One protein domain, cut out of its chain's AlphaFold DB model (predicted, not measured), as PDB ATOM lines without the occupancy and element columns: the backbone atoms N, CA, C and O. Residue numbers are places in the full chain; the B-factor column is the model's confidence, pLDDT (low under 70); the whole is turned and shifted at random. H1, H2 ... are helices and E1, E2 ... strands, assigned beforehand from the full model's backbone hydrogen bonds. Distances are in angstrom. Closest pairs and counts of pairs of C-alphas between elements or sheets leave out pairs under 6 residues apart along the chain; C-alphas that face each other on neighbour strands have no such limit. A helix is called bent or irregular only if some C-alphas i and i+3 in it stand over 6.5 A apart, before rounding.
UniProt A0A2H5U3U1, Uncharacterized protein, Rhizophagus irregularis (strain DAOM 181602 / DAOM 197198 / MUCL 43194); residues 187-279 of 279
ATOM      1  N   ARG A 187     -31.406  -8.153  -5.388       70.19
ATOM      2  CA  ARG A 187     -30.651  -8.517  -4.172       70.19
ATOM      3  C   ARG A 187     -29.514  -7.526  -3.905       70.19
ATOM      4  O   ARG A 187     -28.356  -7.920  -3.781       70.19
ATOM      5  N   PHE A 188     -29.826  -6.234  -3.861       78.38
ATOM      6  CA  PHE A 188     -28.841  -5.232  -3.469       78.38
ATOM      7  C   PHE A 188     -28.729  -5.188  -1.950       78.38
ATOM      8  O   PHE A 188     -29.720  -5.037  -1.236       78.38
ATOM      9  N   THR A 189     -27.503  -5.265  -1.446       78.62
ATOM     10  CA  THR A 189     -27.226  -4.894  -0.063       78.62
ATOM     11  C   THR A 189     -27.249  -3.376   0.012       78.62
ATOM     12  O   THR A 189     -26.495  -2.694  -0.682       78.62
ATOM     13  N   GLN A 190     -28.156  -2.834   0.814       83.44
ATOM     14  CA  GLN A 190     -28.302  -1.395   0.973       83.44
ATOM     15  C   GLN A 190     -27.459  -0.933   2.162       83.44
ATOM     16  O   GLN A 190     -27.691  -1.362   3.290       83.44
ATOM     17  N   PHE A 191     -26.501  -0.048   1.905       85.75
ATOM     18  CA  PHE A 191     -25.683   0.603   2.926       85.75
ATOM     19  C   PHE A 191     -26.137   2.041   3.123       85.75
ATOM     20  O   PHE A 191     -26.621   2.667   2.182       85.75
ATOM     21  N   ALA A 192     -25.920   2.600   4.308       86.19
ATOM     22  CA  ALA A 192     -25.990   4.041   4.464       86.19
ATOM     23  C   ALA A 192     -24.646   4.683   4.186       86.19
ATOM     24  O   ALA A 192     -23.613   4.251   4.696       86.19
ATOM     25  N   ALA A 193     -24.669   5.742   3.395       88.50
ATOM     26  CA  ALA A 193     -23.474   6.478   3.042       88.50
ATOM     27  C   ALA A 193     -23.426   7.808   3.796       88.50
ATOM     28  O   ALA A 193     -24.390   8.567   3.852       88.50
ATOM     29  N   CYS A 194     -22.264   8.130   4.354       87.69
ATOM     30  CA  CYS A 194     -22.037   9.464   4.891       87.69
ATOM     31  C   CYS A 194     -22.001  10.500   3.754       87.69
ATOM     32  O   CYS A 194     -21.168  10.396   2.858       87.69
ATOM     33  N   GLN A 195     -22.810  11.557   3.840       83.75
ATOM     34  CA  GLN A 195     -22.880  12.612   2.815       83.75
ATOM     35  C   GLN A 195     -21.565  13.387   2.603       83.75
ATOM     36  O   GLN A 195     -21.347  13.960   1.542       83.75
ATOM     37  N   LYS A 196     -20.673  13.431   3.606       85.19
ATOM     38  CA  LYS A 196     -19.397  14.165   3.499       85.19
ATOM     39  C   LYS A 196     -18.230  13.304   3.029       85.19
ATOM     40  O   LYS A 196     -17.455  13.740   2.188       85.19
ATOM     41  N   CYS A 197     -18.066  12.111   3.606       85.12
ATOM     42  CA  CYS A 197     -16.902  11.256   3.340       85.12
ATOM     43  C   CYS A 197     -17.217   9.996   2.526       85.12
ATOM     44  O   CYS A 197     -16.301   9.244   2.208       85.12
ATOM     45  N   HIS A 198     -18.491   9.742   2.218       86.19
ATOM     46  CA  HIS A 198     -18.978   8.570   1.484       86.19
ATOM     47  C   HIS A 198     -18.617   7.208   2.100       86.19
ATOM     48  O   HIS A 198     -18.758   6.180   1.442       86.19
ATOM     49  N   LYS A 199     -18.192   7.165   3.373       87.62
ATOM     50  CA  LYS A 199     -18.031   5.900   4.097       87.62
ATOM     51  C   LYS A 199     -19.388   5.213   4.236       87.62
ATOM     52  O   LYS A 199     -20.368   5.856   4.620       87.62
ATOM     53  N   LEU A 200     -19.394   3.917   3.941       89.06
ATOM     54  CA  LEU A 200     -20.555   3.046   4.031       89.06
ATOM     55  C   LEU A 200     -20.683   2.454   5.438       89.06
ATOM     56  O   LEU A 200     -19.691   2.033   6.037       89.06
ATOM     57  N   TYR A 201     -21.912   2.413   5.929       85.50
ATOM     58  CA  TYR A 201     -22.334   1.798   7.183       85.50
ATOM     59  C   TYR A 201     -23.458   0.813   6.881       85.50
ATOM     60  O   TYR A 201     -24.229   1.030   5.938       85.50
ATOM     61  N   LYS A 202     -23.558  -0.276   7.646       85.31
ATOM     62  CA  LYS A 202     -24.722  -1.151   7.519       85.31
ATOM     63  C   LYS A 202     -25.948  -0.444   8.090       85.31
ATOM     64  O   LYS A 202     -25.816   0.487   8.882       85.31
ATOM     65  N   LYS A 203     -27.140  -0.850   7.662       78.56
ATOM     66  CA  LYS A 203     -28.386  -0.218   8.121       78.56
ATOM     67  C   LYS A 203     -28.616  -0.418   9.610       78.56
ATOM     68  O   LYS A 203     -29.088   0.497  10.278       78.56
ATOM     69  N   GLU A 204     -28.256  -1.595  10.104       76.69
ATOM     70  CA  GLU A 204     -28.421  -1.977  11.502       76.69
ATOM     71  C   GLU A 204     -27.536  -1.108  12.406       76.69
ATOM     72  O   GLU A 204     -27.951  -0.717  13.487       76.69
ATOM     73  N   ASP A 205     -26.362  -0.697  11.915       74.75
ATOM     74  CA  ASP A 205     -25.397   0.111  12.668       74.75
ATOM     75  C   ASP A 205     -25.834   1.580  12.859       74.75
ATOM     76  O   ASP A 205     -25.147   2.343  13.532       74.75
ATOM     77  N   ILE A 206     -26.920   2.036  12.226       71.06
ATOM     78  CA  ILE A 206     -27.377   3.442  12.292       71.06
ATOM     79  C   ILE A 206     -28.451   3.621  13.360       71.06
ATOM     80  O   ILE A 206     -28.598   4.714  13.915       71.06
ATOM     81  N   ILE A 207     -29.209   2.557  13.614       66.56
ATOM     82  CA  ILE A 207     -30.287   2.522  14.591       66.56
ATOM     83  C   ILE A 207     -29.638   2.116  15.915       66.56
ATOM     84  O   ILE A 207     -29.411   0.938  16.169       66.56
ATOM     85  N   SER A 208     -29.281   3.093  16.750       58.69
ATOM     86  CA  SER A 208     -28.917   2.787  18.136       58.69
ATOM     87  C   SER A 208     -30.143   2.234  18.857       58.69
ATOM     88  O   SER A 208     -31.211   2.836  18.796       58.69
ATOM     89  N   ASN A 209     -29.974   1.108  19.553       54.72
ATOM     90  CA  ASN A 209     -31.059   0.429  20.267       54.72
ATOM     91  C   ASN A 209     -31.646   1.256  21.422       54.72
ATOM     92  O   ASN A 209     -32.801   1.043  21.774       54.72
ATOM     93  N   ASP A 210     -30.887   2.200  21.987       55.50
ATOM     94  CA  ASP A 210     -31.218   2.731  23.316       55.50
ATOM     95  C   ASP A 210     -31.654   4.192  23.362       55.50
ATOM     96  O   ASP A 210     -32.177   4.625  24.375       55.50
ATOM     97  N   ASP A 211     -31.531   4.960  22.285       55.84
ATOM     98  CA  ASP A 211     -32.017   6.334  22.274       55.84
ATOM     99  C   ASP A 211     -32.288   6.729  20.837       55.84
ATOM    100  O   ASP A 211     -31.519   6.386  19.942       55.84
ATOM    101  N   ASN A 212     -33.305   7.555  20.609       61.09
ATOM    102  CA  ASN A 212     -33.563   8.229  19.335       61.09
ATOM    103  C   ASN A 212     -32.393   9.147  18.891       61.09
ATOM    104  O   ASN A 212     -32.626  10.180  18.270       61.09
ATOM    105  N   THR A 213     -31.138   8.890  19.249       67.19
ATOM    106  CA  THR A 213     -29.946   9.623  18.846       67.19
ATOM    107  C   THR A 213     -29.486   9.176  17.462       67.19
ATOM    108  O   THR A 213     -29.305   8.003  17.163       67.19
ATOM    109  N   ILE A 214     -29.290  10.158  16.580       72.75
ATOM    110  CA  ILE A 214     -28.791   9.918  15.226       72.75
ATOM    111  C   ILE A 214     -27.303   9.566  15.320       72.75
ATOM    112  O   ILE A 214     -26.499  10.404  15.745       72.75
ATOM    113  N   MET A 215     -26.936   8.363  14.872       79.44
ATOM    114  CA  MET A 215     -25.542   7.937  14.743       79.44
ATOM    115  C   MET A 215     -24.751   8.902  13.849       79.44
ATOM    116  O   MET A 215     -25.182   9.295  12.758       79.44
ATOM    117  N   LYS A 216     -23.569   9.297  14.325       85.75
ATOM    118  CA  LYS A 216     -22.649  10.184  13.606       85.75
ATOM    119  C   LYS A 216     -21.530   9.376  12.962       85.75
ATOM    120  O   LYS A 216     -21.050   8.387  13.504       85.75
ATOM    121  N   CYS A 217     -21.079   9.837  11.804       87.00
ATOM    122  CA  CYS A 217     -19.991   9.218  11.069       87.00
ATOM    123  C   CYS A 217     -18.663   9.310  11.837       87.00
ATOM    124  O   CYS A 217     -18.101  10.396  11.988       87.00
ATOM    125  N   SER A 218     -18.113   8.156  12.208       85.50
ATOM    126  CA  SER A 218     -16.833   8.010  12.912       85.50
ATOM    127  C   SER A 218     -15.609   7.936  11.985       85.50
ATOM    128  O   SER A 218     -14.515   7.591  12.422       85.50
ATOM    129  N   TYR A 219     -15.762   8.221  10.685       87.31
ATOM    130  CA  TYR A 219     -14.649   8.147   9.735       87.31
ATOM    131  C   TYR A 219     -13.570   9.191  10.029       87.31
ATOM    132  O   TYR A 219     -13.884  10.365  10.235       87.31
ATOM    133  N   VAL A 220     -12.309   8.759   9.969       84.62
ATOM    134  CA  VAL A 220     -11.114   9.598  10.088       84.62
ATOM    135  C   VAL A 220     -10.326   9.498   8.789       84.62
ATOM    136  O   VAL A 220      -9.888   8.414   8.401       84.62
ATOM    137  N   GLU A 221     -10.129  10.631   8.123       76.25
ATOM    138  CA  GLU A 221      -9.307  10.701   6.917       76.25
ATOM    139  C   GLU A 221      -7.822  10.758   7.317       76.25
ATOM    140  O   GLU A 221      -7.397  11.669   8.027       76.25
ATOM    141  N   PHE A 222      -7.023   9.794   6.850       78.31
ATOM    142  CA  PHE A 222      -5.597   9.628   7.190       78.31
ATOM    143  C   PHE A 222      -5.316   9.357   8.686       78.31
ATOM    144  O   PHE A 222      -4.734  10.203   9.373       78.31
ATOM    145  N   PRO A 223      -5.626   8.145   9.189       78.12
ATOM    146  CA  PRO A 223      -5.416   7.769  10.595       78.12
ATOM    147  C   PRO A 223      -3.960   7.898  11.067       78.12
ATOM    148  O   PRO A 223      -3.702   8.202  12.227       78.12
ATOM    149  N   ASN A 224      -3.005   7.711  10.153       81.31
ATOM    150  CA  ASN A 224      -1.571   7.719  10.456       81.31
ATOM    151  C   ASN A 224      -0.965   9.133  10.522       81.31
ATOM    152  O   ASN A 224       0.212   9.290  10.830       81.31
ATOM    153  N   SER A 225      -1.740  10.179  10.225       81.44
ATOM    154  CA  SER A 225      -1.262  11.560  10.283       81.44
ATOM    155  C   SER A 225      -1.501  12.158  11.670       81.44
ATOM    156  O   SER A 225      -2.639  12.227  12.130       81.44
ATOM    157  N   ALA A 226      -0.448  12.672  12.315       74.19
ATOM    158  CA  ALA A 226      -0.527  13.257  13.658       74.19
ATOM    159  C   ALA A 226      -1.583  14.374  13.791       74.19
ATOM    160  O   ALA A 226      -2.237  14.479  14.828       74.19
ATOM    161  N   THR A 227      -1.783  15.173  12.737       75.56
ATOM    162  CA  THR A 227      -2.712  16.315  12.718       75.56
ATOM    163  C   THR A 227      -4.100  15.970  12.179       75.56
ATOM    164  O   THR A 227      -5.076  16.628  12.548       75.56
ATOM    165  N   LYS A 228      -4.225  14.954  11.314       73.62
ATOM    166  CA  LYS A 228      -5.518  14.561  10.723       73.62
ATOM    167  C   LYS A 228      -6.218  13.426  11.474       73.62
ATOM    168  O   LYS A 228      -7.441  13.363  11.413       73.62
ATOM    169  N   ARG A 229      -5.502  12.628  12.279       72.12
ATOM    170  CA  ARG A 229      -6.078  11.520  13.070       72.12
ATOM    171  C   ARG A 229      -7.194  11.928  14.038       72.12
ATOM    172  O   ARG A 229      -8.021  11.103  14.402       72.12
ATOM    173  N   LEU A 230      -7.211  13.192  14.465       70.38
ATOM    174  CA  LEU A 230      -8.215  13.734  15.388       70.38
ATOM    175  C   LEU A 230      -9.455  14.288  14.667       70.38
ATOM    176  O   LEU A 230     -10.451  14.610  15.311       70.38
ATOM    177  N   LYS A 231      -9.418  14.420  13.334       79.75
ATOM    178  CA  LYS A 231     -10.509  15.009  12.551       79.75
ATOM    179  C   LYS A 231     -11.485  13.921  12.106       79.75
ATOM    180  O   LYS A 231     -11.386  13.392  11.000       79.75
ATOM    181  N   GLN A 232     -12.432  13.595  12.983       83.38
ATOM    182  CA  GLN A 232     -13.575  12.747  12.641       83.38
ATOM    183  C   GLN A 232     -14.607  13.511  11.806       83.38
ATOM    184  O   GLN A 232     -14.814  14.713  11.979       83.38
ATOM    185  N   CYS A 233     -15.292  12.797  10.917       85.06
ATOM    186  CA  CYS A 233     -16.295  13.374  10.027       85.06
ATOM    187  C   CYS A 233     -17.526  13.927  10.772       85.06
ATOM    188  O   CYS A 233     -18.090  14.938  10.340       85.06
ATOM    189  N   GLN A 234     -17.972  13.249  11.837       84.06
ATOM    190  CA  GLN A 234     -19.073  13.622  12.743       84.06
ATOM    191  C   GLN A 234     -20.401  14.008  12.074       84.06
ATOM    192  O   GLN A 234     -21.260  14.643  12.681       84.06
ATOM    193  N   THR A 235     -20.588  13.627  10.814       85.56
ATOM    194  CA  THR A 235     -21.794  13.947  10.046       85.56
ATOM    195  C   THR A 235     -22.899  12.962  10.415       85.56
ATOM    196  O   THR A 235     -22.601  11.767  10.467       85.56
ATOM    197  N   PRO A 236     -24.134  13.422  10.681       84.19
ATOM    198  CA  PRO A 236     -25.253  12.521  10.944       84.19
ATOM    199  C   PRO A 236     -25.458  11.570   9.761       84.19
ATOM    200  O   PRO A 236     -25.340  11.979   8.607       84.19
ATOM    201  N   LEU A 237     -25.707  10.292  10.045       83.81
ATOM    202  CA  LEU A 237     -25.915   9.265   9.017       83.81
ATOM    203  C   LEU A 237     -27.388   9.119   8.605       83.81
ATOM    204  O   LEU A 237     -27.682   8.489   7.592       83.81
ATOM    205  N   GLY A 238     -28.308   9.707   9.370       82.12
ATOM    206  CA  GLY A 238     -29.743   9.585   9.153       82.12
ATOM    207  C   GLY A 238     -30.536  10.808   9.587       82.12
ATOM    208  O   GLY A 238     -30.012  11.731  10.214       82.12
ATOM    209  N   LYS A 239     -31.822  10.788   9.252       80.81
ATOM    210  CA  LYS A 239     -32.835  11.759   9.663       80.81
ATOM    211  C   LYS A 239     -33.892  11.046  10.495       80.81
ATOM    212  O   LYS A 239     -34.201   9.883  10.251       80.81
ATOM    213  N   LYS A 240     -34.441  11.754  11.480       78.69
ATOM    214  CA  LYS A 240     -35.602  11.276  12.231       78.69
ATOM    215  C   LYS A 240     -36.859  11.605  11.442       78.69
ATOM    216  O   LYS A 240     -37.041  12.761  11.064       78.69
ATOM    217  N   ILE A 241     -37.706  10.611  11.229       77.19
ATOM    218  CA  ILE A 241     -39.013  10.765  10.595       77.19
ATOM    219  C   ILE A 241     -40.059  10.299  11.605       77.19
ATOM    220  O   ILE A 241     -39.943   9.212  12.172       77.19
ATOM    221  N   SER A 242     -41.053  11.149  11.862       71.38
ATOM    222  CA  SER A 242     -42.195  10.814  12.711       71.38
ATOM    223  C   SER A 242     -43.247  10.123  11.853       71.38
ATOM    224  O   SER A 242     -43.883  10.783  11.035       71.38
ATOM    225  N   LEU A 243     -43.425   8.818  12.038       64.94
ATOM    226  CA  LEU A 243     -44.466   8.035  11.375       64.94
ATOM    227  C   LEU A 243     -45.434   7.524  12.448       64.94
ATOM    228  O   LEU A 243     -45.010   6.817  13.361       64.94
ATOM    229  N   ASN A 244     -46.713   7.905  12.372       56.31
ATOM    230  CA  ASN A 244     -47.784   7.428  13.262       56.31
ATOM    231  C   ASN A 244     -47.396   7.406  14.760       56.31
ATOM    232  O   ASN A 244     -47.482   6.375  15.420       56.31
ATOM    233  N   ASN A 245     -46.925   8.543  15.288       63.78
ATOM    234  CA  ASN A 245     -46.443   8.735  16.671       63.78
ATOM    235  C   ASN A 245     -45.183   7.941  17.080       63.78
ATOM    236  O   ASN A 245     -44.768   8.019  18.236       63.78
ATOM    237  N   SER A 246     -44.529   7.244  16.149       65.38
ATOM    238  CA  SER A 246     -43.222   6.608  16.349       65.38
ATOM    239  C   SER A 246     -42.114   7.396  15.640       65.38
ATOM    240  O   SER A 246     -42.294   7.904  14.531       65.38
ATOM    241  N   ILE A 247     -40.953   7.536  16.287       71.62
ATOM    242  CA  ILE A 247     -39.773   8.166  15.684       71.62
ATOM    243  C   ILE A 247     -38.932   7.059  15.056       71.62
ATOM    244  O   ILE A 247     -38.371   6.229  15.764       71.62
ATOM    245  N   SER A 248     -38.818   7.070  13.730       71.44
ATOM    246  CA  SER A 248     -37.933   6.173  12.984       71.44
ATOM    247  C   SER A 248     -36.681   6.922  12.525       71.44
ATOM    248  O   SER A 248     -36.740   8.099  12.156       71.44
ATOM    249  N   ILE A 249     -35.523   6.263  12.572       74.50
ATOM    250  CA  ILE A 249     -34.266   6.804  12.041       74.50
ATOM    251  C   ILE A 249     -34.053   6.197  10.657       74.50
ATOM    252  O   ILE A 249     -33.789   5.004  10.530       74.50
ATOM    253  N   VAL A 250     -34.150   7.027   9.620       79.31
ATOM    254  CA  VAL A 250     -33.939   6.615   8.228       79.31
ATOM    255  C   VAL A 250     -32.596   7.164   7.745       79.31
ATOM    256  O   VAL A 250     -32.301   8.339   7.986       79.31
ATOM    257  N   PRO A 251     -31.746   6.356   7.085       79.44
ATOM    258  CA  PRO A 251     -30.487   6.838   6.532       79.44
ATOM    259  C   PRO A 251     -30.706   7.974   5.534       79.44
ATOM    260  O   PRO A 251     -31.607   7.926   4.703       79.44
ATOM    261  N   GLU A 252     -29.850   8.993   5.586       80.69
ATOM    262  CA  GLU A 252     -29.981  10.160   4.706       80.69
ATOM    263  C   GLU A 252     -29.548   9.852   3.264       80.69
ATOM    264  O   GLU A 252     -30.005  10.499   2.324       80.69
ATOM    265  N   LEU A 253     -28.665   8.866   3.083       80.75
ATOM    266  CA  LEU A 253     -28.219   8.395   1.777       80.75
ATOM    267  C   LEU A 253     -28.143   6.878   1.773       80.75
ATOM    268  O   LEU A 253     -27.453   6.303   2.615       80.75
ATOM    269  N   ILE A 254     -28.789   6.244   0.797       84.94
ATOM    270  CA  ILE A 254     -28.721   4.797   0.586       84.94
ATOM    271  C   ILE A 254     -27.832   4.508  -0.621       84.94
ATOM    272  O   ILE A 254     -28.033   5.055  -1.704       84.94
ATOM    273  N   TYR A 255     -26.860   3.622  -0.432       85.12
ATOM    274  CA  TYR A 255     -25.997   3.110  -1.482       85.12
ATOM    275  C   TYR A 255     -26.286   1.617  -1.710       85.12
ATOM    276  O   TYR A 255     -25.929   0.793  -0.860       85.12
ATOM    277  N   PRO A 256     -26.961   1.252  -2.815       81.19
ATOM    278  CA  PRO A 256     -27.200  -0.141  -3.166       81.19
ATOM    279  C   PRO A 256     -25.937  -0.764  -3.771       81.19
ATOM    280  O   PRO A 256     -25.341  -0.218  -4.700       81.19
ATOM    281  N   VAL A 257     -25.543  -1.930  -3.265       83.38
ATOM    282  CA  VAL A 257     -24.416  -2.713  -3.781       83.38
ATOM    283  C   VAL A 257     -24.910  -4.094  -4.180       83.38
ATOM    284  O   VAL A 257     -25.435  -4.834  -3.350       83.38
ATOM    285  N   SER A 258     -24.723  -4.464  -5.446       81.44
ATOM    286  CA  SER A 258     -24.926  -5.843  -5.906       81.44
ATOM    287  C   SER A 258     -23.822  -6.732  -5.358       81.44
ATOM    288  O   SER A 258     -22.666  -6.302  -5.294       81.44
ATOM    289  N   SER A 259     -24.143  -7.977  -5.012       79.38
ATOM    290  CA  SER A 259     -23.114  -8.911  -4.551       79.38
ATOM    291  C   SER A 259     -22.043  -9.116  -5.627       79.38
ATOM    292  O   SER A 259     -22.324  -9.028  -6.825       79.38
ATOM    293  N   ILE A 260     -20.812  -9.430  -5.217       83.69
ATOM    294  CA  ILE A 260     -19.716  -9.714  -6.161       83.69
ATOM    295  C   ILE A 260     -20.138 -10.815  -7.144       83.69
ATOM    296  O   ILE A 260     -19.917 -10.687  -8.341       83.69
ATOM    297  N   GLN A 261     -20.833 -11.850  -6.665       82.88
ATOM    298  CA  GLN A 261     -21.360 -12.925  -7.510       82.88
ATOM    299  C   GLN A 261     -22.334 -12.415  -8.580       82.88
ATOM    300  O   GLN A 261     -22.264 -12.850  -9.726       82.88
ATOM    301  N   GLN A 262     -23.226 -11.482  -8.239       82.19
ATOM    302  CA  GLN A 262     -24.143 -10.881  -9.209       82.19
ATOM    303  C   GLN A 262     -23.413 -10.002 -10.219       82.19
ATOM    304  O   GLN A 262     -23.729 -10.063 -11.405       82.19
ATOM    305  N   GLN A 263     -22.443  -9.204  -9.765       84.25
ATOM    306  CA  GLN A 263     -21.641  -8.363 -10.655       84.25
ATOM    307  C   GLN A 263     -20.852  -9.222 -11.646       84.25
ATOM    308  O   GLN A 263     -20.907  -8.970 -12.846       84.25
ATOM    309  N   LEU A 264     -20.203 -10.282 -11.155       86.38
ATOM    310  CA  LEU A 264     -19.507 -11.257 -11.990       86.38
ATOM    311  C   LEU A 264     -20.475 -11.948 -12.951       86.38
ATOM    312  O   LEU A 264     -20.234 -11.948 -14.151       86.38
ATOM    313  N   SER A 265     -21.608 -12.472 -12.471       85.44
ATOM    314  CA  SER A 265     -22.601 -13.126 -13.335       85.44
ATOM    315  C   SER A 265     -23.129 -12.186 -14.423       85.44
ATOM    316  O   SER A 265     -23.279 -12.602 -15.568       85.44
ATOM    317  N   SER A 266     -23.375 -10.916 -14.090       83.25
ATOM    318  CA  SER A 266     -23.772  -9.899 -15.065       83.25
ATOM    319  C   SER A 266     -22.670  -9.633 -16.088       83.25
ATOM    320  O   SER A 266     -22.981  -9.506 -17.266       83.25
ATOM    321  N   MET A 267     -21.407  -9.574 -15.661       85.44
ATOM    322  CA  MET A 267     -20.257  -9.388 -16.546       85.44
ATOM    323  C   MET A 267     -20.089 -10.569 -17.511       85.44
ATOM    324  O   MET A 267     -20.003 -10.337 -18.711       85.44
ATOM    325  N   PHE A 268     -20.141 -11.808 -17.008       86.00
ATOM    326  CA  PHE A 268     -20.029 -13.029 -17.817       86.00
ATOM    327  C   PHE A 268     -21.178 -13.204 -18.819       86.00
ATOM    328  O   PHE A 268     -20.970 -13.738 -19.899       86.00
ATOM    329  N   LYS A 269     -22.394 -12.756 -18.482       85.62
ATOM    330  CA  LYS A 269     -23.576 -12.863 -19.359       85.62
ATOM    331  C   LYS A 269     -23.655 -11.773 -20.434       85.62
ATOM    332  O   LYS A 269     -24.629 -11.750 -21.185       85.62
ATOM    333  N   ARG A 270     -22.701 -10.836 -20.494       86.69
ATOM    334  CA  ARG A 270     -22.701  -9.809 -21.543       86.69
ATOM    335  C   ARG A 270     -22.378 -10.447 -22.898       86.69
ATOM    336  O   ARG A 270     -21.423 -11.218 -22.977       86.69
ATOM    337  N   PRO A 271     -23.124 -10.112 -23.965       86.44
ATOM    338  CA  PRO A 271     -22.762 -10.553 -25.308       86.44
ATOM    339  C   PRO A 271     -21.362 -10.027 -25.662       86.44
ATOM    340  O   PRO A 271     -21.018  -8.901 -25.296       86.44
ATOM    341  N   GLY A 272     -20.543 -10.854 -26.318       84.69
ATOM    342  CA  GLY A 272     -19.160 -10.510 -26.679       84.69
ATOM    343  C   GLY A 272     -18.156 -10.537 -25.517       84.69
ATOM    344  O   GLY A 272     -17.006 -10.147 -25.691       84.69
ATOM    345  N   PHE A 273     -18.540 -11.000 -24.320       86.50
ATOM    346  CA  PHE A 273     -17.613 -11.087 -23.185       86.50
ATOM    347  C   PHE A 273     -16.396 -11.988 -23.470       86.50
ATOM    348  O   PHE A 273     -15.278 -11.642 -23.102       86.50
ATOM    349  N   GLU A 274     -16.600 -13.119 -24.149       84.50
ATOM    350  CA  GLU A 274     -15.519 -14.052 -24.500       84.50
ATOM    351  C   GLU A 274     -14.524 -13.456 -25.503       84.50
ATOM    352  O   GLU A 274     -13.330 -13.743 -25.434       84.50
ATOM    353  N   GLU A 275     -14.996 -12.597 -26.406       86.44
ATOM    354  CA  GLU A 275     -14.160 -11.910 -27.397       86.44
ATOM    355  C   GLU A 275     -13.215 -10.914 -26.717       86.44
ATOM    356  O   GLU A 275     -12.049 -10.821 -27.083       86.44
ATOM    357  N   LEU A 276     -13.679 -10.248 -25.653       79.50
ATOM    358  CA  LEU A 276     -12.872  -9.330 -24.840       79.50
ATOM    359  C   LEU A 276     -11.775 -10.030 -24.020       79.50
ATOM    360  O   LEU A 276     -10.879  -9.361 -23.507       79.50
ATOM    361  N   LEU A 277     -11.850 -11.355 -23.855       82.06
ATOM    362  CA  LEU A 277     -10.838 -12.150 -23.153       82.06
ATOM    363  C   LEU A 277      -9.774 -12.735 -24.090       82.06
ATOM    364  O   LEU A 277      -8.752 -13.219 -23.605       82.06
ATOM    365  N   ARG A 278      -9.993 -12.709 -25.411       76.62
ATOM    366  CA  ARG A 278      -9.014 -13.172 -26.402       76.62
ATOM    367  C   ARG A 278      -8.098 -12.012 -26.797       76.62
ATOM    368  O   ARG A 278      -8.345 -11.334 -27.789       76.62
ATOM    369  N   HIS A 279      -7.045 -11.802 -26.010       58.97
ATOM    370  CA  HIS A 279      -5.877 -11.004 -26.388       58.97
ATOM    371  C   HIS A 279      -4.634 -11.885 -26.455       58.97
ATOM    372  O   HIS A 279      -4.461 -12.719 -25.537       58.97
TER     373      HIS A 279
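AT A GLANCE: This is residues 187 to 279 of the 279 residues of an uncharacterized protein of Rhizophagus irregularis (strain DAOM 181602 / DAOM 197198 / MUCL 43194) (UniProt A0A2H5U3U1). What shape is this? With little regular structure, a small antiparallel sheet, E2 - E1 - E5, joins the hairpin arm E3-E4, the looped stretch 203 to 237, and an H1 tail whose residues 263 to 279 stick out. What is its make-up? It is 93 residues with five named strands, then one helix, mixed in class, with 35 residues in named elements. It is extended, radius of gyration of the C-alphas 19.0 A, spanning 56 by 47 by 18 A.

IN THESE COORDINATES: Where does E1 begin? E1, residues 188 to 193, 14.4 A, begins at C-alpha (-28.841, -5.232, -3.469). What follows? E2 is 200 to 202, E3 238 to 243, E4 246 to 251, 16.1 A, E5 254 to 258, and H1 260 to 268, 12.1 A, ending at C-alpha (-20.029, -13.029, -17.817).

HOW THE PARTS SIT: Which N and O pairs are within hydrogen-bond range? Between the antiparallel neighbours E1 and E5, N 189 and O 257 are, at 2.8 A; in the hairpin of E1 and E2, N 192 and O 201 are, at 2.8 A; in the hairpin of E3 and E4, N 239 and O 250 are, at 2.8 A. In H1 every O i to N i+4 pair is. What of the rest? E4 runs on into E5 at 57 degrees; H1 is not on the sheet.

THE WHOLE: How large? The farthest C-alphas, Asn 245 and His 279, are 62.4 A apart. Any cut or low confidence? The printed part has no cut; E2 to E3 is a long link, and pLDDT is under 70 at 207 to 213, 243 to 246 and 279.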